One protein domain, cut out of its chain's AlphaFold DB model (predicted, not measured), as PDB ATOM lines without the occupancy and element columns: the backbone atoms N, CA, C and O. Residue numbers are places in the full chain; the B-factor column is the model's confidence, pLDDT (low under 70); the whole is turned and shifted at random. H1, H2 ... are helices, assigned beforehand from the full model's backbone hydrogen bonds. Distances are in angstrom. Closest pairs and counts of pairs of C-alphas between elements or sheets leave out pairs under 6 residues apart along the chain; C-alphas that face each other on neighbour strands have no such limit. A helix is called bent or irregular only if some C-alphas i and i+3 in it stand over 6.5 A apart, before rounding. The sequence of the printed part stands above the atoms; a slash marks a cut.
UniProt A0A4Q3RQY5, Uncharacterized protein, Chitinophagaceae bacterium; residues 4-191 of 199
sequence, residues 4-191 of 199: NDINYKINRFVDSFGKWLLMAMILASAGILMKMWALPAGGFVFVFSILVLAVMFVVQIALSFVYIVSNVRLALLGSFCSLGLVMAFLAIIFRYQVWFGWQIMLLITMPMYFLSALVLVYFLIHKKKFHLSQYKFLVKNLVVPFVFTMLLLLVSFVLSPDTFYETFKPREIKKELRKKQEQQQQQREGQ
ATOM      1  N   ASN A   4     -59.916 -15.273   0.192       66.06
ATOM      2  CA  ASN A   4     -58.558 -14.729   0.188       66.06
ATOM      3  C   ASN A   4     -58.068 -14.296   1.582       66.06
ATOM      4  O   ASN A   4     -56.907 -14.540   1.918       66.06
ATOM      5  N   ASP A   5     -58.943 -13.746   2.430       70.88
ATOM      6  CA  ASP A   5     -58.588 -13.349   3.803       70.88
ATOM      7  C   ASP A   5     -58.344 -14.567   4.697       70.88
ATOM      8  O   ASP A   5     -57.459 -14.564   5.558       70.88
ATOM      9  N   ILE A   6     -59.122 -15.630   4.473       67.06
ATOM     10  CA  ILE A   6     -58.989 -16.910   5.169       67.06
ATOM     11  C   ILE A   6     -57.625 -17.527   4.830       67.06
ATOM     12  O   ILE A   6     -56.838 -17.800   5.738       67.06
ATOM     13  N   ASN A   7     -57.280 -17.627   3.542       66.69
ATOM     14  CA  ASN A   7     -55.986 -18.150   3.086       66.69
ATOM     15  C   ASN A   7     -54.782 -17.337   3.593       66.69
ATOM     16  O   ASN A   7     -53.744 -17.911   3.936       66.69
ATOM     17  N   TYR A   8     -54.905 -16.011   3.687       73.81
ATOM     18  CA  TYR A   8     -53.847 -15.161   4.238       73.81
ATOM     19  C   TYR A   8     -53.608 -15.421   5.734       73.81
ATOM     20  O   TYR A   8     -52.462 -15.608   6.157       73.81
ATOM     21  N   LYS A   9     -54.679 -15.486   6.539       74.94
ATOM     22  CA  LYS A   9     -54.597 -15.780   7.982       74.94
ATOM     23  C   LYS A   9     -53.976 -17.150   8.244       74.94
ATOM     24  O   LYS A   9     -53.113 -17.279   9.108       74.94
ATOM     25  N   ILE A  10     -54.371 -18.136   7.448       69.88
ATOM     26  CA  ILE A  10     -53.856 -19.508   7.448       69.88
ATOM     27  C   ILE A  10     -52.345 -19.537   7.192       69.88
ATOM     28  O   ILE A  10     -51.595 -20.097   7.990       69.88
ATOM     29  N   ASN A  11     -51.872 -18.882   6.128       74.38
ATOM     30  CA  ASN A  11     -50.445 -18.858   5.796       74.38
ATOM     31  C   ASN A  11     -49.620 -18.179   6.893       74.38
ATOM     32  O   ASN A  11     -48.573 -18.691   7.288       74.38
ATOM     33  N   ARG A  12     -50.111 -17.056   7.432       81.75
ATOM     34  CA  ARG A  12     -49.446 -16.362   8.543       81.75
ATOM     35  C   ARG A  12     -49.389 -17.237   9.796       81.75
ATOM     36  O   ARG A  12     -48.375 -17.234  10.491       81.75
ATOM     37  N   PHE A  13     -50.457 -17.978  10.086       80.81
ATOM     38  CA  PHE A  13     -50.474 -18.925  11.193       80.81
ATOM     39  C   PHE A  13     -49.433 -20.030  10.987       80.81
ATOM     40  O   PHE A  13     -48.631 -20.271  11.882       80.81
ATOM     41  N   VAL A  14     -49.399 -20.653   9.805       78.75
ATOM     42  CA  VAL A  14     -48.450 -21.724   9.454       78.75
ATOM     43  C   VAL A  14     -46.999 -21.272   9.608       78.75
ATOM     44  O   VAL A  14     -46.193 -21.998  10.194       78.75
ATOM     45  N   ASP A  15     -46.671 -20.071   9.127       83.06
ATOM     46  CA  ASP A  15     -45.323 -19.512   9.239       83.06
ATOM     47  C   ASP A  15     -44.953 -19.184  10.694       83.06
ATOM     48  O   ASP A  15     -43.831 -19.461  11.123       83.06
ATOM     49  N   SER A  16     -45.881 -18.614  11.469       87.00
ATOM     50  CA  SER A  16     -45.664 -18.348  12.897       87.00
ATOM     51  C   SER A  16     -45.493 -19.640  13.688       87.00
ATOM     52  O   SER A  16     -44.559 -19.753  14.477       87.00
ATOM     53  N   PHE A  17     -46.348 -20.632  13.446       87.62
ATOM     54  CA  PHE A  17     -46.287 -21.936  14.093       87.62
ATOM     55  C   PHE A  17     -44.933 -22.614  13.851       87.62
ATOM     56  O   PHE A  17     -44.288 -23.039  14.804       87.62
ATOM     57  N   GLY A  18     -44.443 -22.619  12.606       86.75
ATOM     58  CA  GLY A  18     -43.129 -23.178  12.277       86.75
ATOM     59  C   GLY A  18     -41.965 -22.490  13.004       86.75
ATOM     60  O   GLY A  18     -41.008 -23.156  13.393       86.75
ATOM     61  N   LYS A  19     -42.045 -21.173  13.251       90.94
ATOM     62  CA  LYS A  19     -41.035 -20.446  14.047       90.94
ATOM     63  C   LYS A  19     -41.044 -20.873  15.513       90.94
ATOM     64  O   LYS A  19     -39.981 -21.129  16.070       90.94
ATOM     65  N   TRP A  20     -42.226 -20.965  16.122       93.56
ATOM     66  CA  TRP A  20     -42.371 -21.443  17.500       93.56
ATOM     67  C   TRP A  20     -41.865 -22.875  17.653       93.56
ATOM     68  O   TRP A  20     -41.190 -23.194  18.629       93.56
ATOM     69  N   LEU A  21     -42.118 -23.711  16.648       93.06
ATOM     70  CA  LEU A  21     -41.681 -25.096  16.632       93.06
ATOM     71  C   LEU A  21     -40.157 -25.182  16.559       93.06
ATOM     72  O   LEU A  21     -39.536 -25.895  17.342       93.06
ATOM     73  N   LEU A  22     -39.541 -24.385  15.685       93.88
ATOM     74  CA  LEU A  22     -38.088 -24.266  15.603       93.88
ATOM     75  C   LEU A  22     -37.473 -23.776  16.917       93.88
ATOM     76  O   LEU A  22     -36.480 -24.341  17.366       93.88
ATOM     77  N   MET A  23     -38.093 -22.795  17.572       95.31
ATOM     78  CA  MET A  23     -37.649 -22.326  18.883       95.31
ATOM     79  C   MET A  23     -37.704 -23.448  19.930       95.31
ATOM     80  O   MET A  23     -36.730 -23.670  20.642       95.31
ATOM     81  N   ALA A  24     -38.794 -24.215  19.983       95.50
ATOM     82  CA  ALA A  24     -38.921 -25.336  20.911       95.50
ATOM     83  C   ALA A  24     -37.903 -26.464  20.627       95.50
ATOM     84  O   ALA A  24     -37.349 -27.032  21.567       95.50
ATOM     85  N   MET A  25     -37.575 -26.738  19.356       96.62
ATOM     86  CA  MET A  25     -36.494 -27.669  18.984       96.62
ATOM     87  C   MET A  25     -35.112 -27.165  19.431       96.62
ATOM     88  O   MET A  25     -34.296 -27.951  19.925       96.62
ATOM     89  N   ILE A  26     -34.850 -25.859  19.313       96.62
ATOM     90  CA  ILE A  26     -33.616 -25.236  19.814       96.62
ATOM     91  C   ILE A  26     -33.537 -25.365  21.337       96.62
ATOM     92  O   ILE A  26     -32.501 -25.789  21.843       96.62
ATOM     93  N   LEU A  27     -34.617 -25.071  22.073       96.19
ATOM     94  CA  LEU A  27     -34.631 -25.235  23.530       96.19
ATOM     95  C   LEU A  27     -34.435 -26.698  23.956       96.19
ATOM     96  O   LEU A  27     -33.685 -26.958  24.896       96.19
ATOM     97  N   ALA A  28     -35.049 -27.657  23.259       95.50
ATOM     98  CA  ALA A  28     -34.822 -29.076  23.525       95.50
ATOM     99  C   ALA A  28     -33.343 -29.446  23.315       95.50
ATOM    100  O   ALA A  28     -32.727 -30.068  24.179       95.50
ATOM    101  N   SER A  29     -32.738 -28.987  22.218       95.69
ATOM    102  CA  SER A  29     -31.309 -29.195  21.948       95.69
ATOM    103  C   SER A  29     -30.427 -28.548  23.021       95.69
ATOM    104  O   SER A  29     -29.489 -29.172  23.514       95.69
ATOM    105  N   ALA A  30     -30.761 -27.326  23.445       94.75
ATOM    106  CA  ALA A  30     -30.072 -26.629  24.524       94.75
ATOM    107  C   ALA A  30     -30.179 -27.390  25.853       94.75
ATOM    108  O   ALA A  30     -29.187 -27.494  26.565       94.75
ATOM    109  N   GLY A  31     -31.334 -27.984  26.166       92.31
ATOM    110  CA  GLY A  31     -31.510 -28.830  27.348       92.31
ATOM    111  C   GLY A  31     -30.585 -30.054  27.351       92.31
ATOM    112  O   GLY A  31     -29.991 -30.371  28.383       92.31
ATOM    113  N   ILE A  32     -30.393 -30.696  26.190       91.56
ATOM    114  CA  ILE A  32     -29.422 -31.794  26.033       91.56
ATOM    115  C   ILE A  32     -27.999 -31.285  26.264       91.56
ATOM    116  O   ILE A  32     -27.276 -31.860  27.075       91.56
ATOM    117  N   LEU A  33     -27.605 -30.189  25.609       92.75
ATOM    118  CA  LEU A  33     -26.261 -29.612  25.747       92.75
ATOM    119  C   LEU A  33     -25.963 -29.184  27.188       92.75
ATOM    120  O   LEU A  33     -24.914 -29.520  27.734       92.75
ATOM    121  N   MET A  34     -26.913 -28.512  27.843       91.75
ATOM    122  CA  MET A  34     -26.826 -28.161  29.259       91.75
ATOM    123  C   MET A  34     -26.597 -29.399  30.115       91.75
ATOM    124  O   MET A  34     -25.783 -29.377  31.038       91.75
ATOM    125  N   LYS A  35     -27.290 -30.498  29.799       86.19
ATOM    126  CA  LYS A  35     -27.120 -31.741  30.537       86.19
ATOM    127  C   LYS A  35     -25.746 -32.371  30.314       86.19
ATOM    128  O   LYS A  35     -25.163 -32.863  31.277       86.19
ATOM    129  N   MET A  36     -25.211 -32.300  29.096       87.75
ATOM    130  CA  MET A  36     -23.851 -32.753  28.778       87.75
ATOM    131  C   MET A  36     -22.771 -31.942  29.512       87.75
ATOM    132  O   MET A  36     -21.736 -32.495  29.864       87.75
ATOM    133  N   TRP A  37     -23.026 -30.665  29.816       89.81
ATOM    134  CA  TRP A  37     -22.149 -29.815  30.635       89.81
ATOM    135  C   TRP A  37     -22.444 -29.862  32.139       89.81
ATOM    136  O   TRP A  37     -21.986 -29.000  32.884       89.81
ATOM    137  N   ALA A  38     -23.216 -30.852  32.598       84.56
ATOM    138  CA  ALA A  38     -23.598 -31.016  34.001       84.56
ATOM    139  C   ALA A  38     -24.291 -29.782  34.619       84.56
ATOM    140  O   ALA A  38     -24.300 -29.617  35.842       84.56
ATOM    141  N   LEU A  39     -24.920 -28.930  33.800       85.06
ATOM    142  CA  LEU A  39     -25.643 -27.770  34.302       85.06
ATOM    143  C   LEU A  39     -26.920 -28.218  35.032       85.06
ATOM    144  O   LEU A  39     -27.717 -29.003  34.491       85.06
ATOM    145  N   PRO A  40     -27.155 -27.717  36.259       74.94
ATOM    146  CA  PRO A  40     -28.382 -28.002  36.982       74.94
ATOM    147  C   PRO A  40     -29.577 -27.470  36.175       74.94
ATOM    148  O   PRO A  40     -29.509 -26.400  35.583       74.94
ATOM    149  N   ALA A  41     -30.669 -28.241  36.142       83.75
ATOM    150  CA  ALA A  41     -31.890 -28.009  35.353       83.75
ATOM    151  C   ALA A  41     -31.868 -28.373  33.852       83.75
ATOM    152  O   ALA A  41     -32.939 -28.361  33.243       83.75
ATOM    153  N   GLY A  42     -30.746 -28.815  33.263       86.81
ATOM    154  CA  GLY A  42     -30.713 -29.218  31.842       86.81
ATOM    155  C   GLY A  42     -31.774 -30.270  31.471       86.81
ATOM    156  O   GLY A  42     -32.461 -30.148  30.457       86.81
ATOM    157  N   GLY A  43     -32.009 -31.245  32.359       87.12
ATOM    158  CA  GLY A  43     -33.045 -32.259  32.148       87.12
ATOM    159  C   GLY A  43     -34.481 -31.733  32.227       87.12
ATOM    160  O   GLY A  43     -35.339 -32.202  31.484       87.12
ATOM    161  N   PHE A  44     -34.741 -30.720  33.061       89.38
ATOM    162  CA  PHE A  44     -36.047 -30.059  33.122       89.38
ATOM    163  C   PHE A  44     -36.316 -29.265  31.842       89.38
ATOM    164  O   PHE A  44     -37.373 -29.431  31.239       89.38
ATOM    165  N   VAL A  45     -35.343 -28.461  31.393       93.44
ATOM    166  CA  VAL A  45     -35.442 -27.682  30.146       93.44
ATOM    167  C   VAL A  45     -35.705 -28.605  28.962       93.44
ATOM    168  O   VAL A  45     -36.596 -28.331  28.159       93.44
ATOM    169  N   PHE A  46     -34.985 -29.725  28.883       93.88
ATOM    170  CA  PHE A  46     -35.194 -30.722  27.844       93.88
ATOM    171  C   PHE A  46     -36.621 -31.290  27.869       93.88
ATOM    172  O   PHE A  46     -37.355 -31.130  26.895       93.88
ATOM    173  N   VAL A  47     -37.049 -31.890  28.986       92.81
ATOM    174  CA  VAL A  47     -38.372 -32.533  29.093       92.81
ATOM    175  C   VAL A  47     -39.505 -31.533  28.853       92.81
ATOM    176  O   VAL A  47     -40.449 -31.845  28.128       92.81
ATOM    177  N   PHE A  48     -39.400 -30.321  29.403       94.56
ATOM    178  CA  PHE A  48     -40.385 -29.264  29.192       94.56
ATOM    179  C   PHE A  48     -40.487 -28.869  27.714       94.56
ATOM    180  O   PHE A  48     -41.585 -28.753  27.179       94.56
ATOM    181  N   SER A  49     -39.355 -28.730  27.025       96.25
ATOM    182  CA  SER A  49     -39.339 -28.369  25.602       96.25
ATOM    183  C   SER A  49     -39.937 -29.466  24.721       96.25
ATOM    184  O   SER A  49     -40.703 -29.169  23.806       96.25
ATOM    185  N   ILE A  50     -39.651 -30.739  25.022       96.31
ATOM    186  CA  ILE A  50     -40.270 -31.878  24.328       96.31
ATOM    187  C   ILE A  50     -41.782 -31.926  24.586       96.31
ATOM    188  O   ILE A  50     -42.552 -32.194  23.666       96.31
ATOM    189  N   LEU A  51     -42.227 -31.611  25.806       96.06
ATOM    190  CA  LEU A  51     -43.652 -31.532  26.131       96.06
ATOM    191  C   LEU A  51     -44.345 -30.415  25.342       96.06
ATOM    192  O   LEU A  51     -45.416 -30.637  24.780       96.06
ATOM    193  N   VAL A  52     -43.720 -29.238  25.246       96.44
ATOM    194  CA  VAL A  52     -44.220 -28.130  24.421       96.44
ATOM    195  C   VAL A  52     -44.327 -28.558  22.955       96.44
ATOM    196  O   VAL A  52     -45.370 -28.335  22.345       96.44
ATOM    197  N   LEU A  53     -43.314 -29.237  22.403       96.75
ATOM    198  CA  LEU A  53     -43.372 -29.786  21.043       96.75
ATOM    199  C   LEU A  53     -44.545 -30.760  20.867       96.75
ATOM    200  O   LEU A  53     -45.296 -30.633  19.901       96.75
ATOM    201  N   ALA A  54     -44.755 -31.684  21.809       96.62
ATOM    202  CA  ALA A  54     -45.882 -32.612  21.764       96.62
ATOM    203  C   ALA A  54     -47.229 -31.866  21.742       96.62
ATOM    204  O   ALA A  54     -48.067 -32.133  20.882       96.62
ATOM    205  N   VAL A  55     -47.418 -30.873  22.616       96.38
ATOM    206  CA  VAL A  55     -48.636 -30.044  22.647       96.38
ATOM    207  C   VAL A  55     -48.827 -29.287  21.333       96.38
ATOM    208  O   VAL A  55     -49.935 -29.253  20.796       96.38
ATOM    209  N   MET A  56     -47.760 -28.722  20.767       95.25
ATOM    210  CA  MET A  56     -47.826 -28.043  19.472       95.25
ATOM    211  C   MET A  56     -48.314 -28.981  18.361       95.25
ATOM    212  O   MET A  56     -49.160 -28.583  17.560       95.25
ATOM    213  N   PHE A  57     -47.855 -30.233  18.327       95.25
ATOM    214  CA  PHE A  57     -48.339 -31.202  17.343       95.25
ATOM    215  C   PHE A  57     -49.768 -31.673  17.596       95.25
ATOM    216  O   PHE A  57     -50.493 -31.906  16.632       95.25
ATOM    217  N   VAL A  58     -50.228 -31.728  18.848       95.06
ATOM    218  CA  VAL A  58     -51.656 -31.936  19.149       95.06
ATOM    219  C   VAL A  58     -52.500 -30.793  18.571       95.06
ATOM    220  O   VAL A  58     -53.519 -31.039  17.924       95.06
ATOM    221  N   VAL A  59     -52.048 -29.543  18.706       91.88
ATOM    222  CA  VAL A  59     -52.702 -28.394  18.059       91.88
ATOM    223  C   VAL A  59     -52.663 -28.532  16.531       91.88
ATOM    224  O   VAL A  59     -53.667 -28.273  15.869       91.88
ATOM    225  N   GLN A  60     -51.556 -29.002  15.951       90.81
ATOM    226  CA  GLN A  60     -51.450 -29.257  14.510       90.81
ATOM    227  C   GLN A  60     -52.424 -30.341  14.020       90.81
ATOM    228  O   GLN A  60     -52.965 -30.209  12.919       90.81
ATOM    229  N   ILE A  61     -52.701 -31.374  14.822       91.62
ATOM    230  CA  ILE A  61     -53.741 -32.377  14.537       91.62
ATOM    231  C   ILE A  61     -55.113 -31.699  14.457       91.62
ATOM    232  O   ILE A  61     -55.803 -31.837  13.446       91.62
ATOM    233  N   ALA A  62     -55.479 -30.908  15.471       88.56
ATOM    234  CA  ALA A  62     -56.757 -30.193  15.504       88.56
ATOM    235  C   ALA A  62     -56.913 -29.250  14.299       88.56
ATOM    236  O   ALA A  62     -57.943 -29.243  13.626       88.56
ATOM    237  N   LEU A  63     -55.856 -28.509  13.967       83.19
ATOM    238  CA  LEU A  63     -55.839 -27.630  12.801       83.19
ATOM    239  C   LEU A  63     -55.969 -28.406  11.495       83.19
ATOM    240  O   LEU A  63     -56.711 -27.982  10.615       83.19
ATOM    241  N   SER A  64     -55.295 -29.549  11.367       84.44
ATOM    242  CA  SER A  64     -55.382 -30.388  10.169       84.44
ATOM    243  C   SER A  64     -56.826 -30.806   9.880       84.44
ATOM    244  O   SER A  64     -57.231 -30.794   8.719       84.44
ATOM    245  N   PHE A  65     -57.635 -31.074  10.910       80.00
ATOM    246  CA  PHE A  65     -59.067 -31.337  10.737       80.00
ATOM    247  C   PHE A  65     -59.849 -30.112  10.250       80.00
ATOM    248  O   PHE A  65     -60.710 -30.259   9.389       80.00
ATOM    249  N   VAL A  66     -59.518 -28.900  10.703       74.19
ATOM    250  CA  VAL A  66     -60.126 -27.663  10.174       74.19
ATOM    251  C   VAL A  66     -59.788 -27.475   8.685       74.19
ATOM    252  O   VAL A  66     -60.633 -27.052   7.897       74.19
ATOM    253  N   TYR A  67     -58.579 -27.857   8.262       67.56
ATOM    254  CA  TYR A  67     -58.132 -27.782   6.863       67.56
ATOM    255  C   TYR A  67     -58.687 -28.880   5.945       67.56
ATOM    256  O   TYR A  67     -58.462 -28.818   4.730       67.56
ATOM    257  N   ILE A  68     -59.423 -29.865   6.473       68.25
ATOM    258  CA  ILE A  68     -59.935 -30.998   5.686       68.25
ATOM    259  C   ILE A  68     -60.816 -30.539   4.518       68.25
ATOM    260  O   ILE A  68     -60.768 -31.132   3.441       68.25
ATOM    261  N   VAL A  69     -61.526 -29.420   4.700       61.03
ATOM    262  CA  VAL A  69     -62.418 -28.811   3.704       61.03
ATOM    263  C   VAL A  69     -61.646 -28.306   2.476       61.03
ATOM    264  O   VAL A  69     -62.188 -28.279   1.377       61.03
ATOM    265  N   SER A  70     -60.369 -27.935   2.630       67.25
ATOM    266  CA  SER A  70     -59.537 -27.412   1.534       67.25
ATOM    267  C   SER A  70     -58.748 -28.499   0.799       67.25
ATOM    268  O   SER A  70     -58.562 -28.419  -0.416       67.25
ATOM    269  N   ASN A  71     -58.230 -29.505   1.512       74.56
ATOM    270  CA  ASN A  71     -57.499 -30.613   0.895       74.56
ATOM    271  C   ASN A  71     -57.420 -31.831   1.828       74.56
ATOM    272  O   ASN A  71     -56.481 -31.959   2.618       74.56
ATOM    273  N   VAL A  72     -58.373 -32.758   1.691       81.56
ATOM    274  CA  VAL A  72     -58.498 -33.951   2.549       81.56
ATOM    275  C   VAL A  72     -57.193 -34.750   2.649       81.56
ATOM    276  O   VAL A  72     -56.803 -35.166   3.735       81.56
ATOM    277  N   ARG A  73     -56.470 -34.931   1.533       84.19
ATOM    278  CA  ARG A  73     -55.225 -35.720   1.515       84.19
ATOM    279  C   ARG A  73     -54.115 -35.070   2.339       84.19
ATOM    280  O   ARG A  73     -53.431 -35.763   3.084       84.19
ATOM    281  N   LEU A  74     -53.936 -33.755   2.206       82.44
ATOM    282  CA  LEU A  74     -52.912 -33.022   2.953       82.44
ATOM    283  C   LEU A  74     -53.267 -32.930   4.444       82.44
ATOM    284  O   LEU A  74     -52.382 -33.054   5.284       82.44
ATOM    285  N   ALA A  75     -54.552 -32.764   4.761       85.38
ATOM    286  CA  ALA A  75     -55.064 -32.764   6.128       85.38
ATOM    287  C   ALA A  75     -54.849 -34.117   6.828       85.38
ATOM    288  O   ALA A  75     -54.316 -34.157   7.936       85.38
ATOM    289  N   LEU A  76     -55.196 -35.229   6.171       88.69
ATOM    290  CA  LEU A  76     -54.972 -36.576   6.707       88.69
ATOM    291  C   LEU A  76     -53.486 -36.860   6.915       88.69
ATOM    292  O   LEU A  76     -53.103 -37.349   7.975       88.69
ATOM    293  N   LEU A  77     -52.647 -36.504   5.939       90.12
ATOM    294  CA  LEU A  77     -51.199 -36.628   6.061       90.12
ATOM    295  C   LEU A  77     -50.671 -35.811   7.245       90.12
ATOM    296  O   LEU A  77     -49.919 -36.336   8.062       90.12
ATOM    297  N   GLY A  78     -51.090 -34.546   7.346       88.94
ATOM    298  CA  GLY A  78     -50.737 -33.638   8.433       88.94
ATOM    299  C   GLY A  78     -51.089 -34.215   9.797       88.94
ATOM    300  O   GLY A  78     -50.218 -34.310  10.658       88.94
ATOM    301  N   SER A  79     -52.331 -34.663   9.969       91.69
ATOM    302  CA  SER A  79     -52.833 -35.258  11.210       91.69
ATOM    303  C   SER A  79     -52.092 -36.548  11.571       91.69
ATOM    304  O   SER A  79     -51.556 -36.661  12.673       91.69
ATOM    305  N   PHE A  80     -51.959 -37.484  10.626       93.50
ATOM    306  CA  PHE A  80     -51.305 -38.775  10.863       93.50
ATOM    307  C   PHE A  80     -49.817 -38.627  11.210       93.50
ATOM    308  O   PHE A  80     -49.330 -39.227  12.165       93.50
ATOM    309  N   CYS A  81     -49.099 -37.775  10.479       94.00
ATOM    310  CA  CYS A  81     -47.691 -37.491  10.745       94.00
ATOM    311  C   CYS A  81     -47.494 -36.761  12.079       94.00
ATOM    312  O   CYS A  81     -46.574 -37.082  12.828       94.00
ATOM    313  N   SER A  82     -48.376 -35.812  12.399       95.00
ATOM    314  CA  SER A  82     -48.341 -35.111  13.686       95.00
ATOM    315  C   SER A  82     -48.599 -36.073  14.842       95.00
ATOM    316  O   SER A  82     -47.911 -35.994  15.852       95.00
ATOM    317  N   LEU A  83     -49.519 -37.027  14.686       95.12
ATOM    318  CA  LEU A  83     -49.778 -38.061  15.686       95.12
ATOM    319  C   LEU A  83     -48.550 -38.951  15.917       95.12
ATOM    320  O   LEU A  83     -48.180 -39.184  17.066       95.12
ATOM    321  N   GLY A  84     -47.868 -39.374  14.847       95.56
ATOM    322  CA  GLY A  84     -46.594 -40.091  14.951       95.56
ATOM    323  C   GLY A  84     -45.536 -39.302  15.735       95.56
ATOM    324  O   GLY A  84     -44.880 -39.857  16.616       95.56
ATOM    325  N   LEU A  85     -45.417 -37.996  15.478       96.38
ATOM    326  CA  LEU A  85     -44.507 -37.104  16.207       96.38
ATOM    327  C   LEU A  85     -44.884 -36.943  17.685       96.38
ATOM    328  O   LEU A  85     -44.002 -37.024  18.536       96.38
ATOM    329  N   VAL A  86     -46.170 -36.762  18.006       97.00
ATOM    330  CA  VAL A  86     -46.654 -36.687  19.399       97.00
ATOM    331  C   VAL A  86     -46.267 -37.947  20.161       97.00
ATOM    332  O   VAL A  86     -45.685 -37.853  21.241       97.00
ATOM    333  N   MET A  87     -46.541 -39.118  19.587       96.19
ATOM    334  CA  MET A  87     -46.209 -40.402  20.205       96.19
ATOM    335  C   MET A  87     -44.698 -40.535  20.431       96.19
ATOM    336  O   MET A  87     -44.274 -40.914  21.520       96.19
ATOM    337  N   ALA A  88     -43.879 -40.135  19.452       95.75
ATOM    338  CA  ALA A  88     -42.422 -40.124  19.567       95.75
ATOM    339  C   ALA A  88     -41.918 -39.209  20.689       95.75
ATOM    340  O   ALA A  88     -41.106 -39.638  21.510       95.75
ATOM    341  N   PHE A  89     -42.435 -37.985  20.792       96.12
ATOM    342  CA  PHE A  89     -42.075 -37.075  21.878       96.12
ATOM    343  C   PHE A  89     -42.509 -37.595  23.249       96.12
ATOM    344  O   PHE A  89     -41.727 -37.531  24.197       96.12
ATOM    345  N   LEU A  90     -43.709 -38.167  23.364       95.00
ATOM    346  CA  LEU A  90     -44.174 -38.780  24.610       95.00
ATOM    347  C   LEU A  90     -43.309 -39.977  25.017       95.00
ATOM    348  O   LEU A  90     -42.935 -40.091  26.183       95.00
ATOM    349  N   ALA A  91     -42.931 -40.835  24.067       94.25
ATOM    350  CA  ALA A  91     -42.051 -41.967  24.335       94.25
ATOM    351  C   ALA A  91     -40.667 -41.511  24.834       94.25
ATOM    352  O   ALA A  91     -40.132 -42.086  25.785       94.25
ATOM    353  N   ILE A  92     -40.121 -40.438  24.250       93.75
ATOM    354  CA  ILE A  92     -38.883 -39.798  24.713       93.75
ATOM    355  C   ILE A  92     -39.047 -39.284  26.152       93.75
ATOM    356  O   ILE A  92     -38.213 -39.594  27.003       93.75
ATOM    357  N   ILE A  93     -40.122 -38.547  26.452       92.94
ATOM    358  CA  ILE A  93     -40.393 -38.036  27.809       92.94
ATOM    359  C   ILE A  93     -40.450 -39.188  28.816       92.94
ATOM    360  O   ILE A  93     -39.764 -39.138  29.835       92.94
ATOM    361  N   PHE A  94     -41.219 -40.240  28.527       92.06
ATOM    362  CA  PHE A  94     -41.381 -41.379  29.434       92.06
ATOM    363  C   PHE A  94     -40.068 -42.118  29.679       92.06
ATOM    364  O   PHE A  94     -39.795 -42.510  30.815       92.06
ATOM    365  N   ARG A  95     -39.224 -42.253  28.649       90.62
ATOM    366  CA  ARG A  95     -37.886 -42.837  28.787       90.62
ATOM    367  C   ARG A  95     -37.017 -42.019  29.740       90.62
ATOM    368  O   ARG A  95     -36.442 -42.585  30.663       90.62
ATOM    369  N   TYR A  96     -36.939 -40.702  29.559       88.62
ATOM    370  CA  TYR A  96     -36.081 -39.840  30.385       88.62
ATOM    371  C   TYR A  96     -36.634 -39.547  31.787       88.62
ATOM    372  O   TYR A  96     -35.877 -39.159  32.674       88.62
ATOM    373  N   GLN A  97     -37.930 -39.767  32.012       87.56
ATOM    374  CA  GLN A  97     -38.529 -39.789  33.349       87.56
ATOM    375  C   GLN A  97     -38.430 -41.162  34.035       87.56
ATOM    376  O   GLN A  97     -38.875 -41.293  35.173       87.56
ATOM    377  N   VAL A  98     -37.841 -42.171  33.374       85.81
ATOM    378  CA  VAL A  98     -37.691 -43.552  33.877       85.81
ATOM    379  C   VAL A  98     -39.046 -44.145  34.290       85.81
ATOM    380  O   VAL A  98     -39.186 -44.856  35.283       85.81
ATOM    381  N   TRP A  99     -40.093 -43.838  33.522       87.81
ATOM    382  CA  TRP A  99     -41.426 -44.364  33.790       87.81
ATOM    383  C   TRP A  99     -41.534 -45.813  33.318       87.81
ATOM    384  O   TRP A  99     -41.238 -46.091  32.164       87.81
ATOM    385  N   PHE A 100     -41.996 -46.735  34.167       83.44
ATOM    386  CA  PHE A 100     -41.950 -48.186  33.910       83.44
ATOM    387  C   PHE A 100     -42.491 -48.618  32.529       83.44
ATOM    388  O   PHE A 100     -41.920 -49.492  31.885       83.44
ATOM    389  N   GLY A 101     -43.541 -47.969  32.020       87.44
ATOM    390  CA  GLY A 101     -44.122 -48.287  30.711       87.44
ATOM    391  C   GLY A 101     -43.432 -47.644  29.498       87.44
ATOM    392  O   GLY A 101     -43.987 -47.696  28.400       87.44
ATOM    393  N   TRP A 102     -42.242 -47.042  29.639       89.12
ATOM    394  CA  TRP A 102     -41.525 -46.414  28.515       89.12
ATOM    395  C   TRP A 102     -41.220 -47.403  27.379       89.12
ATOM    396  O   TRP A 102     -41.261 -47.029  26.208       89.12
ATOM    397  N   GLN A 103     -40.966 -48.675  27.709       91.31
ATOM    398  CA  GLN A 103     -40.685 -49.736  26.736       91.31
ATOM    399  C   GLN A 103     -41.909 -50.056  25.875       91.31
ATOM    400  O   GLN A 103     -41.805 -50.122  24.652       91.31
ATOM    401  N   ILE A 104     -43.079 -50.192  26.510       92.81
ATOM    402  CA  ILE A 104     -44.359 -50.415  25.823       92.81
ATOM    403  C   ILE A 104     -44.665 -49.215  24.928       92.81
ATOM    404  O   ILE A 104     -45.034 -49.379  23.764       92.81
ATOM    405  N   MET A 105     -44.453 -48.001  25.442       92.81
ATOM    406  CA  MET A 105     -44.705 -46.793  24.671       92.81
ATOM    407  C   MET A 105     -43.807 -46.713  23.434       92.81
ATOM    408  O   MET A 105     -44.307 -46.426  22.349       92.81
ATOM    409  N   LEU A 106     -42.514 -47.035  23.548       91.31
ATOM    410  CA  LEU A 106     -41.618 -47.122  22.389       91.31
ATOM    411  C   LEU A 106     -42.016 -48.228  21.410       91.31
ATOM    412  O   LEU A 106     -41.955 -47.995  20.205       91.31
ATOM    413  N   LEU A 107     -42.445 -49.393  21.901       93.50
ATOM    414  CA  LEU A 107     -42.870 -50.514  21.059       93.50
ATOM    415  C   LEU A 107     -44.057 -50.137  20.164       93.50
ATOM    416  O   LEU A 107     -44.076 -50.508  18.997       93.50
ATOM    417  N   ILE A 108     -45.021 -49.379  20.689       93.56
ATOM    418  CA  ILE A 108     -46.182 -48.894  19.923       93.56
ATOM    419  C   ILE A 108     -45.783 -47.721  19.020       93.56
ATOM    420  O   ILE A 108     -46.211 -47.613  17.868       93.56
ATOM    421  N   THR A 109     -44.946 -46.831  19.544       94.44
ATOM    422  CA  THR A 109     -44.564 -45.591  18.871       94.44
ATOM    423  C   THR A 109     -43.671 -45.837  17.662       94.44
ATOM    424  O   THR A 109     -43.866 -45.187  16.641       94.44
ATOM    425  N   MET A 110     -42.716 -46.768  17.731       93.31
ATOM    426  CA  MET A 110     -41.754 -47.006  16.648       93.31
ATOM    427  C   MET A 110     -42.418 -47.419  15.324       93.31
ATOM    428  O   MET A 110     -42.159 -46.754  14.318       93.31
ATOM    429  N   PRO A 111     -43.314 -48.426  15.277       94.31
ATOM    430  CA  PRO A 111     -44.039 -48.776  14.057       94.31
ATOM    431  C   PRO A 111     -44.876 -47.616  13.520       94.31
ATOM    432  O   PRO A 111     -44.879 -47.361  12.318       94.31
ATOM    433  N   MET A 112     -45.554 -46.875  14.402       93.94
ATOM    434  CA  MET A 112     -46.397 -45.745  14.012       93.94
ATOM    435  C   MET A 112     -45.577 -44.579  13.445       93.94
ATOM    436  O   MET A 112     -45.938 -43.977  12.431       93.94
ATOM    437  N   TYR A 113     -44.442 -44.285  14.071       94.38
ATOM    438  CA  TYR A 113     -43.491 -43.277  13.627       94.38
ATOM    439  C   TYR A 113     -42.866 -43.652  12.280       94.38
ATOM    440  O   TYR A 113     -42.813 -42.835  11.364       94.38
ATOM    441  N   PHE A 114     -42.458 -44.911  12.116       94.62
ATOM    442  CA  PHE A 114     -41.893 -45.396  10.861       94.62
ATOM    443  C   PHE A 114     -42.925 -45.384   9.729       94.62
ATOM    444  O   PHE A 114     -42.647 -44.884   8.642       94.62
ATOM    445  N   LEU A 115     -44.147 -45.852   9.996       95.12
ATOM    446  CA  LEU A 115     -45.234 -45.833   9.022       95.12
ATOM    447  C   LEU A 115     -45.582 -44.400   8.597       95.12
ATOM    448  O   LEU A 115     -45.729 -44.129   7.408       95.12
ATOM    449  N   SER A 116     -45.666 -43.463   9.543       94.56
ATOM    450  CA  SER A 116     -45.907 -42.048   9.223       94.56
ATOM    451  C   SER A 116     -44.762 -41.413   8.431       94.56
ATOM    452  O   SER A 116     -45.031 -40.695   7.467       94.56
ATOM    453  N   ALA A 117     -43.505 -41.742   8.740       93.25
ATOM    454  CA  ALA A 117     -42.352 -41.312   7.950       93.25
ATOM    455  C   ALA A 117     -42.403 -41.854   6.510       93.25
ATOM    456  O   ALA A 117     -42.200 -41.094   5.564       93.25
ATOM    457  N   LEU A 118     -42.738 -43.137   6.320       93.75
ATOM    458  CA  LEU A 118     -42.898 -43.736   4.990       93.75
ATOM    459  C   LEU A 118     -43.996 -43.041   4.182       93.75
ATOM    460  O   LEU A 118     -43.788 -42.709   3.015       93.75
ATOM    461  N   VAL A 119     -45.150 -42.779   4.802       92.06
ATOM    462  CA  VAL A 119     -46.264 -42.070   4.157       92.06
ATOM    463  C   VAL A 119     -45.851 -40.642   3.774       92.06
ATOM    464  O   VAL A 119     -46.162 -40.191   2.669       92.06
ATOM    465  N   LEU A 120     -45.109 -39.943   4.640       91.81
ATOM    466  CA  LEU A 120     -44.577 -38.608   4.361       91.81
ATOM    467  C   LEU A 120     -43.615 -38.617   3.166       91.81
ATOM    468  O   LEU A 120     -43.779 -37.817   2.244       91.81
ATOM    469  N   VAL A 121     -42.652 -39.541   3.144       90.69
ATOM    470  CA  VAL A 121     -41.679 -39.685   2.048       90.69
ATOM    471  C   VAL A 121     -42.380 -40.037   0.738       90.69
ATOM    472  O   VAL A 121     -42.146 -39.381  -0.280       90.69
ATOM    473  N   TYR A 122     -43.292 -41.010   0.761       89.94
ATOM    474  CA  TYR A 122     -44.082 -41.393  -0.407       89.94
ATOM    475  C   TYR A 122     -44.830 -40.191  -0.996       89.94
ATOM    476  O   TYR A 122     -44.798 -39.965  -2.211       89.94
ATOM    477  N   PHE A 123     -45.456 -39.384  -0.135       87.25
ATOM    478  CA  PHE A 123     -46.204 -38.205  -0.552       87.25
ATOM    479  C   PHE A 123     -45.313 -37.111  -1.149       87.25
ATOM    480  O   PHE A 123     -45.713 -36.472  -2.123       87.25
ATOM    481  N   LEU A 124     -44.109 -36.906  -0.605       86.56
ATOM    482  CA  LEU A 124     -43.139 -35.942  -1.130       86.56
ATOM    483  C   LEU A 124     -42.630 -36.336  -2.522       86.56
ATOM    484  O   LEU A 124     -42.530 -35.472  -3.388       86.56
ATOM    485  N   ILE A 125     -42.365 -37.625  -2.755       86.75
ATOM    486  CA  ILE A 125     -41.852 -38.128  -4.040       86.75
ATOM    487  C   ILE A 125     -42.927 -38.067  -5.140       86.75
ATOM    488  O   ILE A 125     -42.638 -37.698  -6.277       86.75
ATOM    489  N   HIS A 126     -44.182 -38.400  -4.821       82.38
ATOM    490  CA  HIS A 126     -45.236 -38.553  -5.836       82.38
ATOM    491  C   HIS A 126     -45.947 -37.249  -6.224       82.38
ATOM    492  O   HIS A 126     -46.682 -37.199  -7.216       82.38
ATOM    493  N   LYS A 127     -45.756 -36.161  -5.478       74.81
ATOM    494  CA  LYS A 127     -46.398 -34.874  -5.766       74.81
ATOM    495  C   LYS A 127     -45.508 -33.991  -6.645       74.81
ATOM    496  O   LYS A 127     -44.671 -33.240  -6.165       74.81
ATOM    497  N   LYS A 128     -45.778 -34.004  -7.956       59.75
ATOM    498  CA  LYS A 128     -45.045 -33.209  -8.966       59.75
ATOM    499  C   LYS A 128     -45.218 -31.682  -8.879       59.75
ATOM    500  O   LYS A 128     -44.381 -30.961  -9.408       59.75
ATOM    501  N   LYS A 129     -46.296 -31.164  -8.274       68.38
ATOM    502  CA  LYS A 129     -46.551 -29.713  -8.151       68.38
ATOM    503  C   LYS A 129     -47.166 -29.386  -6.793       68.38
ATOM    504  O   LYS A 129     -48.349 -29.636  -6.569       68.38
ATOM    505  N   PHE A 130     -46.361 -28.826  -5.897       68.12
ATOM    506  CA  PHE A 130     -46.840 -28.196  -4.670       68.12
ATOM    507  C   PHE A 130     -46.960 -26.691  -4.886       68.12
ATOM    508  O   PHE A 130     -46.049 -26.070  -5.435       68.12
ATOM    509  N   HIS A 131     -48.044 -26.079  -4.405       72.19
ATOM    510  CA  HIS A 131     -48.012 -24.635  -4.187       72.19
ATOM    511  C   HIS A 131     -46.953 -24.322  -3.123       72.19
ATOM    512  O   HIS A 131     -46.828 -25.053  -2.138       72.19
ATOM    513  N   LEU A 132     -46.225 -23.216  -3.286       70.69
ATOM    514  CA  LEU A 132     -45.119 -22.833  -2.398       70.69
ATOM    515  C   LEU A 132     -45.508 -22.847  -0.903       70.69
ATOM    516  O   LEU A 132     -44.710 -23.261  -0.067       70.69
ATOM    517  N   SER A 133     -46.740 -22.446  -0.567       69.31
ATOM    518  CA  SER A 133     -47.256 -22.498   0.812       69.31
ATOM    519  C   SER A 133     -47.388 -23.935   1.347       69.31
ATOM    520  O   SER A 133     -46.936 -24.230   2.451       69.31
ATOM    521  N   GLN A 134     -47.913 -24.863   0.540       75.38
ATOM    522  CA  GLN A 134     -48.057 -26.273   0.926       75.38
ATOM    523  C   GLN A 134     -46.696 -26.940   1.128       75.38
ATOM    524  O   GLN A 134     -46.521 -27.717   2.063       75.38
ATOM    525  N   TYR A 135     -45.722 -26.608   0.275       79.19
ATOM    526  CA  TYR A 135     -44.353 -27.092   0.417       79.19
ATOM    527  C   TYR A 135     -43.703 -26.573   1.704       79.19
ATOM    528  O   TYR A 135     -43.127 -27.353   2.458       79.19
ATOM    529  N   LYS A 136     -43.845 -25.274   2.006       74.88
ATOM    530  CA  LYS A 136     -43.345 -24.692   3.262       74.88
ATOM    531  C   LYS A 136     -43.969 -25.361   4.485       74.88
ATOM    532  O   LYS A 136     -43.229 -25.698   5.402       74.88
ATOM    533  N   PHE A 137     -45.283 -25.590   4.473       78.69
ATOM    534  CA  PHE A 137     -45.980 -26.318   5.533       78.69
ATOM    535  C   PHE A 137     -45.409 -27.733   5.712       78.69
ATOM    536  O   PHE A 137     -44.999 -28.088   6.812       78.69
ATOM    537  N   LEU A 138     -45.311 -28.514   4.632       83.88
ATOM    538  CA  LEU A 138     -44.780 -29.880   4.675       83.88
ATOM    539  C   LEU A 138     -43.345 -29.925   5.196       83.88
ATOM    540  O   LEU A 138     -43.036 -30.692   6.102       83.88
ATOM    541  N   VAL A 139     -42.458 -29.104   4.641       85.12
ATOM    542  CA  VAL A 139     -41.040 -29.177   4.990       85.12
ATOM    543  C   VAL A 139     -40.793 -28.644   6.397       85.12
ATOM    544  O   VAL A 139     -40.200 -29.342   7.215       85.12
ATOM    545  N   LYS A 140     -41.265 -27.432   6.711       84.88
ATOM    546  CA  LYS A 140     -40.962 -26.791   7.999       84.88
ATOM    547  C   LYS A 140     -41.713 -27.415   9.170       84.88
ATOM    548  O   LYS A 140     -41.138 -27.507  10.247       84.88
ATOM    549  N   ASN A 141     -42.961 -27.840   8.967       87.75
ATOM    550  CA  ASN A 141     -43.825 -28.274  10.068       87.75
ATOM    551  C   ASN A 141     -43.990 -29.796  10.150       87.75
ATOM    552  O   ASN A 141     -44.559 -30.274  11.125       87.75
ATOM    553  N   LEU A 142     -43.523 -30.571   9.163       89.88
ATOM    554  CA  LEU A 142     -43.480 -32.035   9.262       89.88
ATOM    555  C   LEU A 142     -42.063 -32.577   9.084       89.88
ATOM    556  O   LEU A 142     -41.542 -33.199  10.002       89.88
ATOM    557  N   VAL A 143     -41.418 -32.338   7.938       92.44
ATOM    558  CA  VAL A 143     -40.138 -32.997   7.608       92.44
ATOM    559  C   VAL A 143     -39.037 -32.639   8.599       92.44
ATOM    560  O   VAL A 143     -38.404 -33.535   9.148       92.44
ATOM    561  N   VAL A 144     -38.816 -31.346   8.855       93.62
ATOM    562  CA  VAL A 144     -37.791 -30.896   9.809       93.62
ATOM    563  C   VAL A 144     -38.032 -31.498  11.205       93.62
ATOM    564  O   VAL A 144     -37.100 -32.088  11.750       93.62
ATOM    565  N   PRO A 145     -39.260 -31.456  11.758       94.38
ATOM    566  CA  PRO A 145     -39.586 -32.152  13.002       94.38
ATOM    567  C   PRO A 145     -39.343 -33.661  12.979       94.38
ATOM    568  O   PRO A 145     -38.827 -34.190  13.953       94.38
ATOM    569  N   PHE A 146     -39.660 -34.364  11.887       94.56
ATOM    570  CA  PHE A 146     -39.351 -35.793  11.748       94.56
ATOM    571  C   PHE A 146     -37.847 -36.057  11.808       94.56
ATOM    572  O   PHE A 146     -37.386 -36.939  12.529       94.56
ATOM    573  N   VAL A 147     -37.049 -35.279  11.084       95.44
ATOM    574  CA  VAL A 147     -35.592 -35.438  11.136       95.44
ATOM    575  C   VAL A 147     -35.082 -35.154  12.551       95.44
ATOM    576  O   VAL A 147     -34.309 -35.938  13.097       95.44
ATOM    577  N   PHE A 148     -35.569 -34.088  13.184       96.31
ATOM    578  CA  PHE A 148     -35.203 -33.729  14.550       96.31
ATOM    579  C   PHE A 148     -35.556 -34.823  15.566       96.31
ATOM    580  O   PHE A 148     -34.705 -35.245  16.347       96.31
ATOM    581  N   THR A 149     -36.784 -35.337  15.536       95.69
ATOM    582  CA  THR A 149     -37.234 -36.399  16.442       95.69
ATOM    583  C   THR A 149     -36.487 -37.705  16.203       95.69
ATOM    584  O   THR A 149     -36.172 -38.408  17.159       95.69
ATOM    585  N   MET A 150     -36.137 -38.020  14.954       94.69
ATOM    586  CA  MET A 150     -35.306 -39.181  14.638       94.69
ATOM    587  C   MET A 150     -33.909 -39.055  15.262       94.69
ATOM    588  O   MET A 150     -33.431 -40.007  15.880       94.69
ATOM    589  N   LEU A 151     -33.291 -37.873  15.179       95.00
ATOM    590  CA  LEU A 151     -32.028 -37.592  15.866       95.00
ATOM    591  C   LEU A 151     -32.181 -37.716  17.387       95.00
ATOM    592  O   LEU A 151     -31.350 -38.353  18.025       95.00
ATOM    593  N   LEU A 152     -33.259 -37.187  17.972       93.81
ATOM    594  CA  LEU A 152     -33.522 -37.326  19.407       93.81
ATOM    595  C   LEU A 152     -33.715 -38.779  19.846       93.81
ATOM    596  O   LEU A 152     -33.219 -39.159  20.905       93.81
ATOM    597  N   LEU A 153     -34.415 -39.591  19.052       91.25
ATOM    598  CA  LEU A 153     -34.576 -41.016  19.323       91.25
ATOM    599  C   LEU A 153     -33.216 -41.716  19.321       91.25
ATOM    600  O   LEU A 153     -32.916 -42.425  20.278       91.25
ATOM    601  N   LEU A 154     -32.365 -41.458  18.323       91.69
ATOM    602  CA  LEU A 154     -30.999 -41.997  18.272       91.69
ATOM    603  C   LEU A 154     -30.180 -41.577  19.498       91.69
ATOM    604  O   LEU A 154     -29.620 -42.425  20.190       91.69
ATOM    605  N   VAL A 155     -30.180 -40.283  19.818       89.44
ATOM    606  CA  VAL A 155     -29.521 -39.725  21.008       89.44
ATOM    607  C   VAL A 155     -30.043 -40.396  22.283       89.44
ATOM    608  O   VAL A 155     -29.256 -40.716  23.169       89.44
ATOM    609  N   SER A 156     -31.341 -40.698  22.362       85.62
ATOM    610  CA  SER A 156     -31.938 -41.375  23.518       85.62
ATOM    611  C   SER A 156     -31.463 -42.811  23.722       85.62
ATOM    612  O   SER A 156     -31.485 -43.287  24.855       85.62
ATOM    613  N   PHE A 157     -31.018 -43.503  22.669       84.31
ATOM    614  CA  PHE A 157     -30.407 -44.828  22.793       84.31
ATOM    615  C   PHE A 157     -28.947 -44.761  23.246       84.31
ATOM    616  O   PHE A 157     -28.486 -45.694  23.895       84.31
ATOM    617  N   VAL A 158     -28.246 -43.666  22.941       86.25
ATOM    618  CA  VAL A 158     -26.836 -43.469  23.311       86.25
ATOM    619  C   VAL A 158     -26.693 -42.908  24.729       86.25
ATOM    620  O   VAL A 158     -25.810 -43.331  25.471       86.25
ATOM    621  N   LEU A 159     -27.558 -41.974  25.137       83.19
ATOM    622  CA  LEU A 159     -27.546 -41.412  26.490       83.19
ATOM    623  C   LEU A 159     -28.356 -42.267  27.467       83.19
ATOM    624  O   LEU A 159     -29.522 -42.586  27.223       83.19
ATOM    625  N   SER A 160     -27.752 -42.583  28.618       80.38
ATOM    626  CA  SER A 160     -28.469 -43.270  29.694       80.38
ATOM    627  C   SER A 160     -29.576 -42.366  30.264       80.38
ATOM    628  O   SER A 160     -29.298 -41.206  30.600       80.38
ATOM    629  N   PRO A 161     -30.814 -42.871  30.429       78.75
ATOM    630  CA  PRO A 161     -31.917 -42.103  31.002       78.75
ATOM    631  C   PRO A 161     -31.657 -41.680  32.458       78.75
ATOM    632  O   PRO A 161     -32.158 -40.636  32.886       78.75
ATOM    633  N   ASP A 162     -30.805 -42.409  33.186       76.69
ATOM    634  CA  ASP A 162     -30.441 -42.106  34.576       76.69
ATOM    635  C   ASP A 162     -29.802 -40.729  34.722       76.69
ATOM    636  O   ASP A 162     -30.031 -40.031  35.711       76.69
ATOM    637  N   THR A 163     -29.066 -40.293  33.693       74.38
ATOM    638  CA  THR A 163     -28.458 -38.964  33.688       74.38
ATOM    639  C   THR A 163     -29.529 -37.894  33.882       74.38
ATOM    640  O   THR A 163     -29.352 -36.993  34.697       74.38
ATOM    641  N   PHE A 164     -30.684 -38.004  33.225       75.25
ATOM    642  CA  PHE A 164     -31.769 -37.024  33.311       75.25
ATOM    643  C   PHE A 164     -32.619 -37.192  34.575       75.25
ATOM    644  O   PHE A 164     -33.020 -36.178  35.163       75.25
ATOM    645  N   TYR A 165     -32.823 -38.431  35.030       70.94
ATOM    646  CA  TYR A 165     -33.676 -38.777  36.170       70.94
ATOM    647  C   TYR A 165     -33.252 -38.132  37.491       70.94
ATOM    648  O   TYR A 165     -34.105 -37.725  38.279       70.94
ATOM    649  N   GLU A 166     -31.949 -37.950  37.730       68.50
ATOM    650  CA  GLU A 166     -31.461 -37.308  38.961       68.50
ATOM    651  C   GLU A 166     -32.037 -35.905  39.191       68.50
ATOM    652  O   GLU A 166     -32.168 -35.462  40.333       68.50
ATOM    653  N   THR A 167     -32.427 -35.221  38.113       67.31
ATOM    654  CA  THR A 167     -33.084 -33.907  38.161       67.31
ATOM    655  C   THR A 167     -34.471 -33.983  38.808       67.31
ATOM    656  O   THR A 167     -34.915 -33.022  39.429       67.31
ATOM    657  N   PHE A 168     -35.150 -35.123  38.677       66.00
ATOM    658  CA  PHE A 168     -36.529 -35.345  39.115       66.00
ATOM    659  C   PHE A 168     -36.628 -36.133  40.427       66.00
ATOM    660  O   PHE A 168     -37.730 -36.347  40.932       66.00
ATOM    661  N   LYS A 169     -35.497 -36.551  41.011       65.50
ATOM    662  CA  LYS A 169     -35.493 -37.311  42.263       65.50
ATOM    663  C   LYS A 169     -36.028 -36.435  43.413       65.50
ATOM    664  O   LYS A 169     -35.468 -35.363  43.664       65.50
ATOM    665  N   PRO A 170     -37.075 -36.868  44.143       63.47
ATOM    666  CA  PRO A 170     -37.635 -36.106  45.254       63.47
ATOM    667  C   PRO A 170     -36.563 -35.774  46.298       63.47
ATOM    668  O   PRO A 170     -35.749 -36.631  46.663       63.47
ATOM    669  N   ARG A 171     -36.565 -34.537  46.818       61.22
ATOM    670  CA  ARG A 171     -35.587 -34.087  47.833       61.22
ATOM    671  C   ARG A 171     -35.590 -34.976  49.079       61.22
ATOM    672  O   ARG A 171     -34.550 -35.115  49.716       61.22
ATOM    673  N   GLU A 172     -36.725 -35.584  49.408       61.69
ATOM    674  CA  GLU A 172     -36.871 -36.496  50.547       61.69
ATOM    675  C   GLU A 172     -36.096 -37.799  50.349       61.69
ATOM    676  O   GLU A 172     -35.293 -38.157  51.203       61.69
ATOM    677  N   ILE A 173     -36.189 -38.416  49.167       64.94
ATOM    678  CA  ILE A 173     -35.406 -39.614  48.824       64.94
ATOM    679  C   ILE A 173     -33.902 -39.296  48.843       64.94
ATOM    680  O   ILE A 173     -33.085 -40.110  49.270       64.94
ATOM    681  N   LYS A 174     -33.510 -38.081  48.429       65.88
ATOM    682  CA  LYS A 174     -32.109 -37.631  48.494       65.88
ATOM    683  C   LYS A 174     -31.620 -37.452  49.939       65.88
ATOM    684  O   LYS A 174     -30.460 -37.744  50.219       65.88
ATOM    685  N   LYS A 175     -32.491 -37.006  50.852       70.94
ATOM    686  CA  LYS A 175     -32.196 -36.908  52.292       70.94
ATOM    687  C   LYS A 175     -32.100 -38.287  52.947       70.94
ATOM    688  O   LYS A 175     -31.171 -38.511  53.713       70.94
ATOM    689  N   GLU A 176     -33.000 -39.212  52.625       74.75
ATOM    690  CA  GLU A 176     -32.949 -40.583  53.152       74.75
ATOM    691  C   GLU A 176     -31.705 -41.347  52.692       74.75
ATOM    692  O   GLU A 176     -31.077 -42.033  53.494       74.75
ATOM    693  N   LEU A 177     -31.299 -41.189  51.429       74.56
ATOM    694  CA  LEU A 177     -30.062 -41.783  50.914       74.56
ATOM    695  C   LEU A 177     -28.820 -41.265  51.639       74.56
ATOM    696  O   LEU A 177     -27.950 -42.066  51.969       74.56
ATOM    697  N   ARG A 178     -28.754 -39.960  51.934       77.12
ATOM    698  CA  ARG A 178     -27.657 -39.393  52.734       77.12
ATOM    699  C   ARG A 178     -27.632 -39.970  54.143       77.12
ATOM    700  O   ARG A 178     -26.589 -40.445  54.565       77.12
ATOM    701  N   LYS A 179     -28.787 -40.040  54.814       78.88
ATOM    702  CA  LYS A 179     -28.887 -40.649  56.150       78.88
ATOM    703  C   LYS A 179     -28.446 -42.116  56.159       78.88
ATOM    704  O   LYS A 179     -27.728 -42.529  57.061       78.88
ATOM    705  N   LYS A 180     -28.842 -42.906  55.152       79.56
ATOM    706  CA  LYS A 180     -28.415 -44.310  55.026       79.56
ATOM    707  C   LYS A 180     -26.917 -44.448  54.750       79.56
ATOM    708  O   LYS A 180     -26.292 -45.357  55.286       79.56
ATOM    709  N   GLN A 181     -26.342 -43.560  53.938       81.25
ATOM    710  CA  GLN A 181     -24.899 -43.533  53.687       81.25
ATOM    711  C   GLN A 181     -24.116 -43.156  54.947       81.25
ATOM    712  O   GLN A 181     -23.174 -43.859  55.290       81.25
ATOM    713  N   GLU A 182     -24.553 -42.128  55.676       80.94
ATOM    714  CA  GLU A 182     -23.960 -41.718  56.956       80.94
ATOM    715  C   GLU A 182     -24.009 -42.859  57.989       80.94
ATOM    716  O   GLU A 182     -23.002 -43.147  58.634       80.94
ATOM    717  N   GLN A 183     -25.129 -43.587  58.086       78.88
ATOM    718  CA  GLN A 183     -25.252 -44.754  58.971       78.88
ATOM    719  C   GLN A 183     -24.329 -45.918  58.579       78.88
ATOM    720  O   GLN A 183     -23.719 -46.536  59.449       78.88
ATOM    721  N   GLN A 184     -24.191 -46.222  57.285       78.31
ATOM    722  CA  GLN A 184     -23.265 -47.264  56.823       78.31
ATOM    723  C   GLN A 184     -21.798 -46.883  57.040       78.31
ATOM    724  O   GLN A 184     -20.968 -47.751  57.304       78.31
ATOM    725  N   GLN A 185     -21.470 -45.596  56.937       77.00
ATOM    726  CA  GLN A 185     -20.120 -45.095  57.180       77.00
ATOM    727  C   GLN A 185     -19.765 -45.181  58.670       77.00
ATOM    728  O   GLN A 185     -18.705 -45.699  59.011       77.00
ATOM    729  N   GLN A 186     -20.699 -44.816  59.553       74.00
ATOM    730  CA  GLN A 186     -20.548 -44.980  61.003       74.00
ATOM    731  C   GLN A 186     -20.406 -46.450  61.423       74.00
ATOM    732  O   GLN A 186     -19.586 -46.763  62.283       74.00
ATOM    733  N   GLN A 187     -21.139 -47.372  60.790       72.19
ATOM    734  CA  GLN A 187     -20.977 -48.810  61.041       72.19
ATOM    735  C   GLN A 187     -19.602 -49.339  60.613       72.19
ATOM    736  O   GLN A 187     -19.064 -50.216  61.279       72.19
ATOM    737  N   ARG A 188     -19.005 -48.802  59.540       67.69
ATOM    738  CA  ARG A 188     -17.642 -49.171  59.121       67.69
ATOM    739  C   ARG A 188     -16.561 -48.591  60.030       67.69
ATOM    740  O   ARG A 188     -15.556 -49.252  60.256       67.69
ATOM    741  N   GLU A 189     -16.751 -47.382  60.550       66.38
ATOM    742  CA  GLU A 189     -15.789 -46.751  61.465       66.38
ATOM    743  C   GLU A 189     -15.834 -47.351  62.877       66.38
ATOM    744  O   GLU A 189     -14.789 -47.497  63.506       66.38
ATOM    745  N   GLY A 190     -17.012 -47.779  63.346       61.50
ATOM    746  CA  GLY A 190     -17.181 -48.486  64.622       61.50
ATOM    747  C   GLY A 190     -16.725 -49.951  64.616       61.50
ATOM    748  O   GLY A 190     -16.772 -50.600  65.654       61.50
ATOM    749  N   GLN A 191     -16.294 -50.474  63.464       54.66
ATOM    750  CA  GLN A 191     -15.833 -51.853  63.283       54.66
ATOM    751  C   GLN A 191     -14.342 -51.910  62.904       54.66
ATOM    752  O   GLN A 191     -13.911 -52.819  62.194       54.66
TER     753      GLN A 191
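AT A GLANCE: This is residues 4 to 191 of the 199 residues of an uncharacterized protein of Chitinophagaceae bacterium (UniProt A0A4Q3RQY5). H1, H2, H3, H4 and arm H5b of bent helix H5 form a long up-and-down bundle, each running against the one before it. From one end, past short H6, residues 175 to 191 stick out as an arm, mostly H7; residues 4 to 9 of H1 stand free at the other. The 188 printed residues hold seven named helices, H1 to H7 in order, and no named strand: all helix. The whole is loose, radius of gyration of the C-alphas 21.1 A, spanning 83 by 31 by 24 A.

IN THESE COORDINATES: Find C-alpha 4 at (-58.558, -14.729, 0.188); H1 runs 48.4 A to residue 36. H2, residues 42 to 69, 42.4 A, is only just irregular: C-alphas 66 and 69 are 7.0 A apart. H3, residues 72 to 96, spans 36.2 A. H4, residues 102 to 126, 35.4 A, has a kink of 29 degrees near residue 109. H5, residues 132 to 158, was assigned as one helix by its hydrogen bonds but is bent, C-alphas 141 and 144 being 6.6 A apart; its arms are H5a, 132 to 141, and H5b, 144 to 158. After H6, residues 161 to 165, H7 runs from residue 171 to C-alpha 189 at (-15.789, -46.751, 61.465).

HOW THE PARTS SIT: Look first at the hub, H3. It touches H2 at Ile 61 and Ser 79, closest C-alphas 4.5 A, a hairpin at a shallow tilt of 18 degrees. It touches H4 at Gly 84 and Tyr 113, 4.6 A, also a hairpin. With residues 85 to 92 alone it touches H5b, Leu 85 to Phe 146, 6.9 A; with 95 to 96 alone, H6, Tyr 96 to Pro 161, 4.8 A. H1 touches H2 with residues 21 to 35 alone, Gly 31 to Phe 46, 4.2 A, a hairpin; with residues 11 to 21 alone it touches H5a, Gly 18 to Asn 141, 5.6 A. H7 touches no helix. O i to N i+4 pairs are within hydrogen-bond range throughout H1, H3, H5a, H5b, H6 and H7, in 23 of 24 in H2 and 19 of 21 in H4.

THE WHOLE: The C-alphas of Asn 4 and Gln 191, the two farthest apart, are 84.8 A apart. The printed part has no cut, and its six links between helices are tight. Of the printed residues 25 are under pLDDT 70, among them 166 to 174.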